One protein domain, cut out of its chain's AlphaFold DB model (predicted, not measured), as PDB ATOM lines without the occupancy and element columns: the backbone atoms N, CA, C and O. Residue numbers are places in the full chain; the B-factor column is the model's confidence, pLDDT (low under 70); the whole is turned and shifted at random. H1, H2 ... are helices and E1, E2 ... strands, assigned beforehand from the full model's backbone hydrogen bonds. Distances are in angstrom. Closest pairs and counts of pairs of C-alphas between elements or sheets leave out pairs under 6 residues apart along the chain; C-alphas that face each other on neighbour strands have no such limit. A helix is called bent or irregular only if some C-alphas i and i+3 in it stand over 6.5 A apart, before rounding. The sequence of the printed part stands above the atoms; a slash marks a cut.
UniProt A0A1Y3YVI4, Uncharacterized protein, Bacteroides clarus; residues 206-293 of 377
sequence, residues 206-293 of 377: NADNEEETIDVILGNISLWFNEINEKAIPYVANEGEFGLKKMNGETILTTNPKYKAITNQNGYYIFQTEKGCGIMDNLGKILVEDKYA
ATOM      1  N   ASN A 206      11.046 -31.002 -36.443       92.44
ATOM      2  CA  ASN A 206      12.123 -30.479 -35.602       92.44
ATOM      3  C   ASN A 206      12.085 -31.106 -34.195       92.44
ATOM      4  O   ASN A 206      11.019 -31.187 -33.576       92.44
ATOM      5  N   ALA A 207      13.221 -31.588 -33.688       88.50
ATOM      6  CA  ALA A 207      13.326 -32.108 -32.319       88.50
ATOM      7  C   ALA A 207      13.483 -30.980 -31.286       88.50
ATOM      8  O   ALA A 207      12.861 -31.029 -30.224       88.50
ATOM      9  N   ASP A 208      14.237 -29.947 -31.646       87.81
ATOM     10  CA  ASP A 208      14.428 -28.692 -30.920       87.81
ATOM     11  C   ASP A 208      13.912 -27.508 -31.760       87.81
ATOM     12  O   ASP A 208      13.316 -27.697 -32.821       87.81
ATOM     13  N   ASN A 209      14.051 -26.288 -31.245       86.38
ATOM     14  CA  ASN A 209      13.626 -25.058 -31.918       86.38
ATOM     15  C   ASN A 209      14.823 -24.114 -32.131       86.38
ATOM     16  O   ASN A 209      14.651 -22.897 -32.114       86.38
ATOM     17  N   GLU A 210      16.031 -24.670 -32.264       89.75
ATOM     18  CA  GLU A 210      17.227 -23.887 -32.581       89.75
ATOM     19  C   GLU A 210      17.125 -23.331 -34.005       89.75
ATOM     20  O   GLU A 210      16.590 -23.991 -34.898       89.75
ATOM     21  N   GLU A 211      17.619 -22.109 -34.217       88.81
ATOM     22  CA  GLU A 211      17.522 -21.402 -35.503       88.81
ATOM     23  C   GLU A 211      18.089 -22.245 -36.656       88.81
ATOM     24  O   GLU A 211      17.412 -22.454 -37.660       88.81
ATOM     25  N   GLU A 212      19.257 -22.859 -36.450       90.56
ATOM     26  CA  GLU A 212      19.912 -23.727 -37.433       90.56
ATOM     27  C   GLU A 212      19.078 -24.968 -37.792       90.56
ATOM     28  O   GLU A 212      18.959 -25.324 -38.966       90.56
ATOM     29  N   THR A 213      18.425 -25.601 -36.811       91.38
ATOM     30  CA  THR A 213      17.509 -26.728 -37.059       91.38
ATOM     31  C   THR A 213      16.366 -26.306 -37.978       91.38
ATOM     32  O   THR A 213      15.988 -27.045 -38.893       91.38
ATOM     33  N   ILE A 214      15.802 -25.118 -37.749       90.94
ATOM     34  CA  ILE A 214      14.702 -24.594 -38.561       90.94
ATOM     35  C   ILE A 214      15.182 -24.234 -39.964       90.94
ATOM     36  O   ILE A 214      14.526 -24.622 -40.930       90.94
ATOM     37  N   ASP A 215      16.330 -23.576 -40.095       90.75
ATOM     38  CA  ASP A 215      16.909 -23.212 -41.388       90.75
ATOM     39  C   ASP A 215      17.206 -24.443 -42.245       90.75
ATOM     40  O   ASP A 215      16.840 -24.491 -43.424       90.75
ATOM     41  N   VAL A 216      17.786 -25.490 -41.649       91.88
ATOM     42  CA  VAL A 216      18.036 -26.757 -42.344       91.88
ATOM     43  C   VAL A 216      16.732 -27.416 -42.781       91.88
ATOM     44  O   VAL A 216      16.643 -27.907 -43.912       91.88
ATOM     45  N   ILE A 217      15.702 -27.405 -41.930       91.56
ATOM     46  CA  ILE A 217      14.379 -27.906 -42.307       91.56
ATOM     47  C   ILE A 217      13.832 -27.113 -43.485       91.56
ATOM     48  O   ILE A 217      13.490 -27.719 -44.494       91.56
ATOM     49  N   LEU A 218      13.768 -25.785 -43.400       90.06
ATOM     50  CA  LEU A 218      13.194 -24.942 -44.448       90.06
ATOM     51  C   LEU A 218      13.976 -25.046 -45.765       90.06
ATOM     52  O   LEU A 218      13.360 -25.060 -46.831       90.06
ATOM     53  N   GLY A 219      15.299 -25.214 -45.703       90.56
ATOM     54  CA  GLY A 219      16.147 -25.465 -46.868       90.56
ATOM     55  C   GLY A 219      15.881 -26.807 -47.561       90.56
ATOM     56  O   GLY A 219      16.119 -26.929 -48.760       90.56
ATOM     57  N   ASN A 220      15.345 -27.799 -46.840       88.62
ATOM     58  CA  ASN A 220      15.108 -29.157 -47.348       88.62
ATOM     59  C   ASN A 220      13.624 -29.548 -47.447       88.62
ATOM     60  O   ASN A 220      13.301 -30.598 -47.999       88.62
ATOM     61  N   ILE A 221      12.704 -28.724 -46.940       88.19
ATOM     62  CA  ILE A 221      11.301 -29.102 -46.727       88.19
ATOM     63  C   ILE A 221      10.574 -29.488 -48.021       88.19
ATOM     64  O   ILE A 221       9.699 -30.353 -48.014       88.19
ATOM     65  N   SER A 222      10.982 -28.904 -49.150       84.75
ATOM     66  CA  SER A 222      10.451 -29.226 -50.477       84.75
ATOM     67  C   SER A 222      10.699 -30.684 -50.877       84.75
ATOM     68  O   SER A 222       9.865 -31.275 -51.561       84.75
ATOM     69  N   LEU A 223      11.790 -31.295 -50.402       82.25
ATOM     70  CA  LEU A 223      12.112 -32.704 -50.640       82.25
ATOM     71  C   LEU A 223      11.158 -33.649 -49.899       82.25
ATOM     72  O   LEU A 223      11.001 -34.801 -50.298       82.25
ATOM     73  N   TRP A 224      10.508 -33.171 -48.837       85.19
ATOM     74  CA  TRP A 224       9.572 -33.952 -48.024       85.19
ATOM     75  C   TRP A 224       8.108 -33.750 -48.411       85.19
ATOM     76  O   TRP A 224       7.253 -34.522 -47.991       85.19
ATOM     77  N   PHE A 225       7.799 -32.748 -49.238       82.44
ATOM     78  CA  PHE A 225       6.431 -32.510 -49.709       82.44
ATOM     79  C   PHE A 225       5.904 -33.597 -50.638       82.44
ATOM     80  O   PHE A 225       4.692 -33.722 -50.783       82.44
ATOM     81  N   ASN A 226       6.795 -34.357 -51.272       73.25
ATOM     82  CA  ASN A 226       6.420 -35.332 -52.288       73.25
ATOM     83  C   ASN A 226       6.226 -36.745 -51.734       73.25
ATOM     84  O   ASN A 226       5.668 -37.576 -52.445       73.25
ATOM     85  N   GLU A 227       6.665 -37.028 -50.502       79.19
ATOM     86  CA  GLU A 227       6.424 -38.324 -49.874       79.19
ATOM     87  C   GLU A 227       6.588 -38.306 -48.350       79.19
ATOM     88  O   GLU A 227       7.626 -37.919 -47.812       79.19
ATOM     89  N   ILE A 228       5.567 -38.814 -47.656       79.25
ATOM     90  CA  ILE A 228       5.568 -39.045 -46.211       79.25
ATOM     91  C   ILE A 228       5.217 -40.514 -45.978       79.25
ATOM     92  O   ILE A 228       4.278 -41.042 -46.576       79.25
ATOM     93  N   ASN A 229       5.984 -41.184 -45.115       77.38
ATOM     94  CA  ASN A 229       5.807 -42.599 -44.812       77.38
ATOM     95  C   ASN A 229       5.613 -42.811 -43.308       77.38
ATOM     96  O   ASN A 229       6.445 -42.404 -42.500       77.38
ATOM     97  N   GLU A 230       4.543 -43.512 -42.936       79.19
ATOM     98  CA  GLU A 230       4.207 -43.821 -41.538       79.19
ATOM     99  C   GLU A 230       5.286 -44.626 -40.810       79.19
ATOM    100  O   GLU A 230       5.409 -44.552 -39.585       79.19
ATOM    101  N   LYS A 231       6.079 -45.409 -41.553       85.62
ATOM    102  CA  LYS A 231       7.089 -46.293 -40.968       85.62
ATOM    103  C   LYS A 231       8.269 -45.523 -40.389       85.62
ATOM    104  O   LYS A 231       8.758 -45.907 -39.331       85.62
ATOM    105  N   ALA A 232       8.727 -44.481 -41.079       91.31
ATOM    106  CA  ALA A 232       9.752 -43.580 -40.573       91.31
ATOM    107  C   ALA A 232       9.701 -42.228 -41.287       91.31
ATOM    108  O   ALA A 232       9.515 -42.155 -42.504       91.31
ATOM    109  N   ILE A 233       9.945 -41.171 -40.526       92.56
ATOM    110  CA  ILE A 233      10.032 -39.793 -40.992       92.56
ATOM    111  C   ILE A 233      11.452 -39.262 -40.752       92.56
ATOM    112  O   ILE A 233      12.035 -39.544 -39.695       92.56
ATOM    113  N   PRO A 234      12.017 -38.497 -41.701       92.44
ATOM    114  CA  PRO A 234      13.178 -37.664 -41.433       92.44
ATOM    115  C   PRO A 234      12.870 -36.655 -40.324       92.44
ATOM    116  O   PRO A 234      11.764 -36.116 -40.244       92.44
ATOM    117  N   TYR A 235      13.845 -36.416 -39.457       93.38
ATOM    118  CA  TYR A 235      13.779 -35.373 -38.441       93.38
ATOM    119  C   TYR A 235      15.132 -34.679 -38.326       93.38
ATOM    120  O   TYR A 235      16.152 -35.265 -38.700       93.38
ATOM    121  N   VAL A 236      15.124 -33.453 -37.808       93.00
ATOM    122  CA  VAL A 236      16.331 -32.633 -37.643       93.00
ATOM    123  C   VAL A 236      16.473 -32.231 -36.177       93.00
ATOM    124  O   VAL A 236      15.467 -31.930 -35.521       93.00
ATOM    125  N   ALA A 237      17.695 -32.309 -35.656       89.00
ATOM    126  CA  ALA A 237      18.072 -31.924 -34.294       89.00
ATOM    127  C   ALA A 237      19.553 -31.528 -34.243       89.00
ATOM    128  O   ALA A 237      20.262 -31.808 -35.204       89.00
ATOM    129  N   ASN A 238      20.023 -31.016 -33.101       85.19
ATOM    130  CA  ASN A 238      21.449 -30.811 -32.800       85.19
ATOM    131  C   ASN A 238      22.175 -30.036 -33.918       85.19
ATOM    132  O   ASN A 238      22.911 -30.653 -34.681       85.19
ATOM    133  N   GLU A 239      21.961 -28.724 -34.049       83.69
ATOM    134  CA  GLU A 239      22.655 -27.923 -35.082       83.69
ATOM    135  C   GLU A 239      22.403 -28.448 -36.519       83.69
ATOM    136  O   GLU A 239      23.296 -28.535 -37.361       83.69
ATOM    137  N   GLY A 240      21.161 -28.853 -36.824       83.69
ATOM    138  CA  GLY A 240      20.779 -29.197 -38.200       83.69
ATOM    139  C   GLY A 240      21.113 -30.624 -38.666       83.69
ATOM    140  O   GLY A 240      21.033 -30.925 -39.858       83.69
ATOM    141  N   GLU A 241      21.459 -31.540 -37.767       93.75
ATOM    142  CA  GLU A 241      21.747 -32.929 -38.120       93.75
ATOM    143  C   GLU A 241      20.483 -33.764 -38.398       93.75
ATOM    144  O   GLU A 241      19.475 -33.690 -37.690       93.75
ATOM    145  N   PHE A 242      20.559 -34.658 -39.389       95.44
ATOM    146  CA  PHE A 242      19.434 -35.507 -39.794       95.44
ATOM    147  C   PHE A 242      19.431 -36.870 -39.101       95.44
ATOM    148  O   PHE A 242      20.462 -37.541 -39.012       95.44
ATOM    149  N   GLY A 243      18.239 -37.328 -38.721       95.44
ATOM    150  CA  GLY A 243      17.963 -38.691 -38.265       95.44
ATOM    151  C   GLY A 243      16.645 -39.247 -38.819       95.44
ATOM    152  O   GLY A 243      15.957 -38.605 -39.614       95.44
ATOM    153  N   LEU A 244      16.276 -40.452 -38.374       95.38
ATOM    154  CA  LEU A 244      14.981 -41.084 -38.663       95.38
ATOM    155  C   LEU A 244      14.254 -41.437 -37.369       95.38
ATOM    156  O   LEU A 244      14.853 -41.950 -36.422       95.38
ATOM    157  N   LYS A 245      12.940 -41.232 -37.345       94.31
ATOM    158  CA  LYS A 245      12.076 -41.640 -36.230       94.31
ATOM    159  C   LYS A 245      10.723 -42.126 -36.724       94.31
ATOM    160  O   LYS A 245      10.327 -41.830 -37.846       94.31
ATOM    161  N   LYS A 246       9.994 -42.857 -35.891       92.75
ATOM    162  CA  LYS A 246       8.579 -43.176 -36.128       92.75
ATOM    163  C   LYS A 246       7.708 -41.947 -35.858       92.75
ATOM    164  O   LYS A 246       8.109 -41.042 -35.125       92.75
ATOM    165  N   MET A 247       6.477 -41.940 -36.375       90.69
ATOM    166  CA  MET A 247       5.515 -40.856 -36.108       90.69
ATOM    167  C   MET A 247       5.220 -40.662 -34.610       90.69
ATOM    168  O   MET A 247       5.040 -39.535 -34.166       90.69
ATOM    169  N   ASN A 248       5.264 -41.735 -33.808       91.44
ATOM    170  CA  ASN A 248       5.094 -41.669 -32.350       91.44
ATOM    171  C   ASN A 248       6.312 -41.092 -31.591       91.44
ATOM    172  O   ASN A 248       6.274 -41.013 -30.366       91.44
ATOM    173  N   GLY A 249       7.391 -40.725 -32.293       91.12
ATOM    174  CA  GLY A 249       8.605 -40.144 -31.721       91.12
ATOM    175  C   GLY A 249       9.727 -41.133 -31.395       91.12
ATOM    176  O   GLY A 249      10.819 -40.687 -31.058       91.12
ATOM    177  N   GLU A 250       9.514 -42.447 -31.520       93.62
ATOM    178  CA  GLU A 250      10.567 -43.449 -31.298       93.62
ATOM    179  C   GLU A 250      11.701 -43.286 -32.322       93.62
ATOM    180  O   GLU A 250      11.475 -43.375 -33.533       93.62
ATOM    181  N   THR A 251      12.926 -43.063 -31.843       95.44
ATOM    182  CA  THR A 251      14.116 -42.930 -32.693       95.44
ATOM    183  C   THR A 251      14.448 -44.251 -33.384       95.44
ATOM    184  O   THR A 251      14.567 -45.288 -32.739       95.44
ATOM    185  N   ILE A 252      14.640 -44.192 -34.702       96.19
ATOM    186  CA  ILE A 252      15.120 -45.303 -35.535       96.19
ATOM    187  C   ILE A 252      16.613 -45.129 -35.820       96.19
ATOM    188  O   ILE A 252      17.398 -46.057 -35.653       96.19
ATOM    189  N   LEU A 253      17.002 -43.922 -36.228       96.06
ATOM    190  CA  LEU A 253      18.376 -43.526 -36.498       96.06
ATOM    191  C   LEU A 253      18.617 -42.195 -35.792       96.06
ATOM    192  O   LEU A 253      17.982 -41.197 -36.132       96.06
ATOM    193  N   THR A 254      19.512 -42.194 -34.807       95.50
ATOM    194  CA  THR A 254      19.966 -40.967 -34.141       95.50
ATOM    195  C   THR A 254      20.609 -40.025 -35.155       95.50
ATOM    196  O   THR A 254      21.171 -40.486 -36.155       95.50
ATOM    197  N   THR A 255      20.534 -38.719 -34.895       94.81
ATOM    198  CA  THR A 255      21.156 -37.727 -35.768       94.81
ATOM    199  C   THR A 255      22.654 -37.968 -35.916       94.81
ATOM    200  O   THR A 255      23.308 -38.538 -35.035       94.81
ATOM    201  N   ASN A 256      23.186 -37.618 -37.084       94.50
ATOM    202  CA  ASN A 256      24.606 -37.746 -37.361       94.50
ATOM    203  C   ASN A 256      25.061 -36.638 -38.322       94.50
ATOM    204  O   ASN A 256      24.460 -36.505 -39.393       94.50
ATOM    205  N   PRO A 257      26.170 -35.935 -38.031       92.88
ATOM    206  CA  PRO A 257      26.625 -34.790 -38.826       92.88
ATOM    207  C   PRO A 257      27.094 -35.161 -40.236       92.88
ATOM    208  O   PRO A 257      27.259 -34.296 -41.100       92.88
ATOM    209  N   LYS A 258      27.307 -36.457 -40.505       95.19
ATOM    210  CA  LYS A 258      27.663 -36.930 -41.846       95.19
ATOM    211  C   LYS A 258      26.513 -36.799 -42.849       95.19
ATOM    212  O   LYS A 258      26.781 -36.769 -44.049       95.19
ATOM    213  N   TYR A 259      25.259 -36.795 -42.387       95.31
ATOM    214  CA  TYR A 259      24.093 -36.707 -43.262       95.31
ATOM    215  C   TYR A 259      23.736 -35.244 -43.501       95.31
ATOM    216  O   TYR A 259      23.393 -34.524 -42.570       95.31
ATOM    217  N   LYS A 260      23.793 -34.821 -44.762       92.81
ATOM    218  CA  LYS A 260      23.395 -33.479 -45.211       92.81
ATOM    219  C   LYS A 260      21.916 -33.383 -45.564       92.81
ATOM    220  O   LYS A 260      21.359 -32.295 -45.541       92.81
ATOM    221  N   ALA A 261      21.304 -34.516 -45.896       93.19
ATOM    222  CA  ALA A 261      19.873 -34.656 -46.104       93.19
ATOM    223  C   ALA A 261      19.469 -36.127 -45.964       93.19
ATOM    224  O   ALA A 261      20.254 -37.028 -46.281       93.19
ATOM    225  N   ILE A 262      18.228 -36.365 -45.533       94.75
ATOM    226  CA  ILE A 262      17.554 -37.664 -45.630       94.75
ATOM    227  C   ILE A 262      16.144 -37.429 -46.180       94.75
ATOM    228  O   ILE A 262      15.370 -36.652 -45.619       94.75
ATOM    229  N   THR A 263      15.797 -38.106 -47.271       91.50
ATOM    230  CA  THR A 263      14.509 -37.950 -47.967       91.50
ATOM    231  C   THR A 263      13.839 -39.301 -48.166       91.50
ATOM    232  O   THR A 263      14.525 -40.276 -48.473       91.50
ATOM    233  N   ASN A 264      12.515 -39.365 -48.035       89.69
ATOM    234  CA  ASN A 264      11.749 -40.578 -48.316       89.69
ATOM    235  C   ASN A 264      11.480 -40.723 -49.824       89.69
ATOM    236  O   ASN A 264      11.125 -39.736 -50.461       89.69
ATOM    237  N   GLN A 265      11.655 -41.931 -50.372       88.56
ATOM    238  CA  GLN A 265      11.225 -42.304 -51.724       88.56
ATOM    239  C   GLN A 265      10.752 -43.768 -51.788       88.56
ATOM    240  O   GLN A 265      11.545 -44.707 -51.671       88.56
ATOM    241  N   ASN A 266       9.454 -43.960 -51.991       86.81
ATOM    242  CA  ASN A 266       8.691 -45.202 -52.097       86.81
ATOM    243  C   ASN A 266       9.087 -46.251 -51.053       86.81
ATOM    244  O   ASN A 266       9.361 -47.411 -51.373       86.81
ATOM    245  N   GLY A 267       9.148 -45.841 -49.782       88.25
ATOM    246  CA  GLY A 267       9.489 -46.722 -48.656       88.25
ATOM    247  C   GLY A 267      10.982 -46.990 -48.437       88.25
ATOM    248  O   GLY A 267      11.322 -47.749 -47.529       88.25
ATOM    249  N   TYR A 268      11.849 -46.347 -49.215       93.62
ATOM    250  CA  TYR A 268      13.286 -46.244 -48.964       93.62
ATOM    251  C   TYR A 268      13.659 -44.811 -48.583       93.62
ATOM    252  O   TYR A 268      12.849 -43.890 -48.702       93.62
ATOM    253  N   TYR A 269      14.893 -44.624 -48.121       94.44
ATOM    254  CA  TYR A 269      15.399 -43.323 -47.704       94.44
ATOM    255  C   TYR A 269      16.710 -43.044 -48.417       94.44
ATOM    256  O   TYR A 269      17.688 -43.773 -48.251       94.44
ATOM    257  N   ILE A 270      16.718 -41.988 -49.220       95.50
ATOM    258  CA  ILE A 270      17.933 -41.493 -49.855       95.50
ATOM    259  C   ILE A 270      18.609 -40.570 -48.857       95.50
ATOM    260  O   ILE A 270      17.982 -39.638 -48.353       95.50
ATOM    261  N   PHE A 271      19.874 -40.845 -48.571       96.62
ATOM    262  CA  PHE A 271      20.697 -39.991 -47.730       96.62
ATOM    263  C   PHE A 271      21.817 -39.380 -48.551       96.62
ATOM    264  O   PHE A 271      22.348 -40.034 -49.447       96.62
ATOM    265  N   GLN A 272      22.188 -38.151 -48.217       96.12
ATOM    266  CA  GLN A 272      23.302 -37.443 -48.833       96.12
ATOM    267  C   GLN A 272      24.412 -37.215 -47.809       96.12
ATOM    268  O   GLN A 272      24.143 -36.842 -46.667       96.12
ATOM    269  N   THR A 273      25.656 -37.419 -48.228       96.94
ATOM    270  CA  THR A 273      26.876 -37.093 -47.483       96.94
ATOM    271  C   THR A 273      27.808 -36.256 -48.366       96.94
ATOM    272  O   THR A 273      27.494 -35.971 -49.521       96.94
ATOM    273  N   GLU A 274      28.988 -35.905 -47.854       95.94
ATOM    274  CA  GLU A 274      30.065 -35.276 -48.641       95.94
ATOM    275  C   GLU A 274      30.531 -36.128 -49.839       95.94
ATOM    276  O   GLU A 274      31.094 -35.600 -50.794       95.94
ATOM    277  N   LYS A 275      30.329 -37.454 -49.802       96.50
ATOM    278  CA  LYS A 275      30.750 -38.367 -50.880       96.50
ATOM    279  C   LYS A 275      29.712 -38.502 -51.993       96.50
ATOM    280  O   LYS A 275      30.069 -38.876 -53.108       96.50
ATOM    281  N   GLY A 276      28.449 -38.210 -51.688       96.88
ATOM    282  CA  GLY A 276      27.321 -38.398 -52.590       96.88
ATOM    283  C   GLY A 276      26.088 -38.953 -51.881       96.88
ATOM    284  O   GLY A 276      25.938 -38.863 -50.663       96.88
ATOM    285  N   CYS A 277      25.189 -39.527 -52.669       97.69
ATOM    286  CA  CYS A 277      23.932 -40.110 -52.244       97.69
ATOM    287  C   CYS A 277      24.019 -41.636 -52.130       97.69
ATOM    288  O   CYS A 277      24.597 -42.313 -52.988       97.69
ATOM    289  N   GLY A 278      23.383 -42.169 -51.089       97.81
ATOM    290  CA  GLY A 278      23.161 -43.594 -50.858       97.81
ATOM    291  C   GLY A 278      21.700 -43.882 -50.505       97.81
ATOM    292  O   GLY A 278      20.867 -42.976 -50.462       97.81
ATOM    293  N   ILE A 279      21.377 -45.153 -50.257       97.94
ATOM    294  CA  ILE A 279      20.018 -45.600 -49.913       97.94
ATOM    295  C   ILE A 279      20.050 -46.441 -48.641       97.94
ATOM    296  O   ILE A 279      20.874 -47.348 -48.508       97.94
ATOM    297  N   MET A 280      19.117 -46.179 -47.730       96.75
ATOM    298  CA  MET A 280      18.842 -47.003 -46.556       96.75
ATOM    299  C   MET A 280      17.373 -47.444 -46.507       96.75
ATOM    300  O   MET A 280      16.508 -46.866 -47.171       96.75
ATOM    301  N   ASP A 281      17.096 -48.493 -45.737       95.00
ATOM    302  CA  ASP A 281      15.728 -48.927 -45.445       95.00
ATOM    303  C   ASP A 281      15.074 -48.097 -44.324       95.00
ATOM    304  O   ASP A 281      15.664 -47.180 -43.750       95.00
ATOM    305  N   ASN A 282      13.828 -48.435 -43.987       93.25
ATOM    306  CA  ASN A 282      13.054 -47.780 -42.931       93.25
ATOM    307  C   ASN A 282      13.516 -48.103 -41.499       93.25
ATOM    308  O   ASN A 282      12.870 -47.661 -40.551       93.25
ATOM    309  N   LEU A 283      14.581 -48.887 -41.334       95.44
ATOM    310  CA  LEU A 283      15.249 -49.163 -40.062       95.44
ATOM    311  C   LEU A 283      16.618 -48.465 -39.982       95.44
ATOM    312  O   LEU A 283      17.359 -48.679 -39.026       95.44
ATOM    313  N   GLY A 284      16.970 -47.643 -40.979       95.06
ATOM    314  CA  GLY A 284      18.258 -46.958 -41.056       95.06
ATOM    315  C   GLY A 284      19.412 -47.852 -41.522       95.06
ATOM    316  O   GLY A 284      20.571 -47.436 -41.460       95.06
ATOM    317  N   LYS A 285      19.139 -49.076 -41.995       96.38
ATOM    318  CA  LYS A 285      20.175 -49.964 -42.527       96.38
ATOM    319  C   LYS A 285      20.556 -49.517 -43.934       96.38
ATOM    320  O   LYS A 285      19.714 -49.497 -44.832       96.38
ATOM    321  N   ILE A 286      21.839 -49.226 -44.139       97.06
ATOM    322  CA  ILE A 286      22.390 -48.884 -45.456       97.06
ATOM    323  C   ILE A 286      22.265 -50.099 -46.386       97.06
ATOM    324  O   ILE A 286      22.719 -51.200 -46.067       97.06
ATOM    325  N   LEU A 287      21.621 -49.887 -47.532       97.12
ATOM    326  CA  LEU A 287      21.474 -50.860 -48.617       97.12
ATOM    327  C   LEU A 287      22.410 -50.537 -49.782       97.12
ATOM    328  O   LEU A 287      22.925 -51.442 -50.435       97.12
ATOM    329  N   VAL A 288      22.630 -49.245 -50.027       97.56
ATOM    330  CA  VAL A 288      23.492 -48.720 -51.085       97.56
ATOM    331  C   VAL A 288      24.365 -47.623 -50.484       97.56
ATOM    332  O   VAL A 288      23.845 -46.658 -49.927       97.56
ATOM    333  N   GLU A 289      25.681 -47.779 -50.608       97.31
ATOM    334  CA  GLU A 289      26.675 -46.810 -50.127       97.31
ATOM    335  C   GLU A 289      26.606 -45.463 -50.873       97.31
ATOM    336  O   GLU A 289      26.128 -45.382 -52.009       97.31
ATOM    337  N   ASP A 290      27.135 -44.414 -50.244       96.81
ATOM    338  CA  ASP A 290      27.112 -43.007 -50.667       96.81
ATOM    339  C   ASP A 290      28.085 -42.665 -51.803       96.81
ATOM    340  O   ASP A 290      28.969 -41.821 -51.667       96.81
ATOM    341  N   LYS A 291      27.932 -43.336 -52.946       96.56
ATOM    342  CA  LYS A 291      28.854 -43.214 -54.090       96.56
ATOM    343  C   LYS A 291      28.276 -42.526 -55.326       96.56
ATOM    344  O   LYS A 291      29.014 -42.295 -56.280       96.56
ATOM    345  N   TYR A 292      26.967 -42.283 -55.368       97.75
ATOM    346  CA  TYR A 292      26.312 -41.686 -56.534       97.75
ATOM    347  C   TYR A 292      26.214 -40.177 -56.365       97.75
ATOM    348  O   TYR A 292      25.927 -39.712 -55.273       97.75
ATOM    349  N   ALA A 293      26.397 -39.394 -57.425       97.06
ATOM    350  CA  ALA A 293      26.278 -37.940 -57.308       97.06
ATOM    351  C   ALA A 293      24.835 -37.521 -56.965       97.06
ATOM    352  O   ALA A 293      24.624 -36.630 -56.150       97.06
TER     353      ALA A 293
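This is residues 206 to 293 of the 377 residues of an uncharacterized protein of Bacteroides clarus (UniProt A0A1Y3YVI4). Two strongly twisted antiparallel sheets, E4 to E7 and E1 to E3, stand only partly face to face as a loose sandwich, with E4 next to E1 and E2 and the far edge strand E7 well away from the smaller sheet. The helix H1 packs beside E1 and E4, at the side where the two sheets meet. The printed part has 88 residues, with one named helix and then seven named strands along the chain; the class is mixed, helices and strands. The sheet orders are E4 - E5 - E6 - E7 and E1 - E2 - E3. The whole is compact, with a radius of gyration of the C-alphas of 11.9 A, and spans 32 by 28 by 23 A.

Look first at E4, residues 261 to 265, E5, residues 268 to 273, E6, residues 276 to 280, and E7, residues 286 to 292: they form a meander, each strand the antiparallel neighbour of the one before. N 263 and O 270 are 2.9 A apart between E4 and E5, N 271 and O 278 3.0 A between E5 and E6, and N 279 and O 288 2.9 A between E6 and E7. A second meander is E1, residues 233 to 237, E2, residues 241 to 245, and E3, residues 251 to 256, with N 235 and O 243 at 3.0 A and N 244 and O 253 at 2.9 A. The two sheets' strands stand at 13 degrees to each other; the closest C-alphas of E1 and E4 are those of Pro 234 and Ile 262, 6.1 A apart. E3 and E7 are apart. H1, residues 211 to 224, is on both sheets. Its height over the sheet E1 E2 E3 is 9.3 A, and it runs along the strands, at 13 degrees to E1 on the local plane. Its closest C-alpha pairs are Thr 213 and Ala 237, 5.9 A, with E1, and Trp 224 and Thr 263, 6.4 A, with E4. Within H1, 7 of 10 O i to N i+4 pairs are within hydrogen-bond range.

Find C-alpha 261 at (19.873, -34.656, -46.104), where E4 begins; E5 after it is 16.5 A long. E7 runs 13.8 A to C-alpha 292 at (26.312, -41.686, -56.534). Go back to C-alpha 211 at (17.522, -21.402, -35.503) for H1, 19.4 A long and irregular: C-alphas 219 and 222 are 7.7 A apart. E1 measures 13.1 A, E2 13.2 A, E3 12.6 A, E4 12.8 A and E6 13.5 A.

The C-alphas farthest apart are those of Asn 248 and Ala 293, at 32.9 A. The printed part has no cut. The link from H1 to E1, 8 residues, is short, and the links between successive strands are tight. The mean pLDDT of the printed part is 91.7, and no printed residue is under 70.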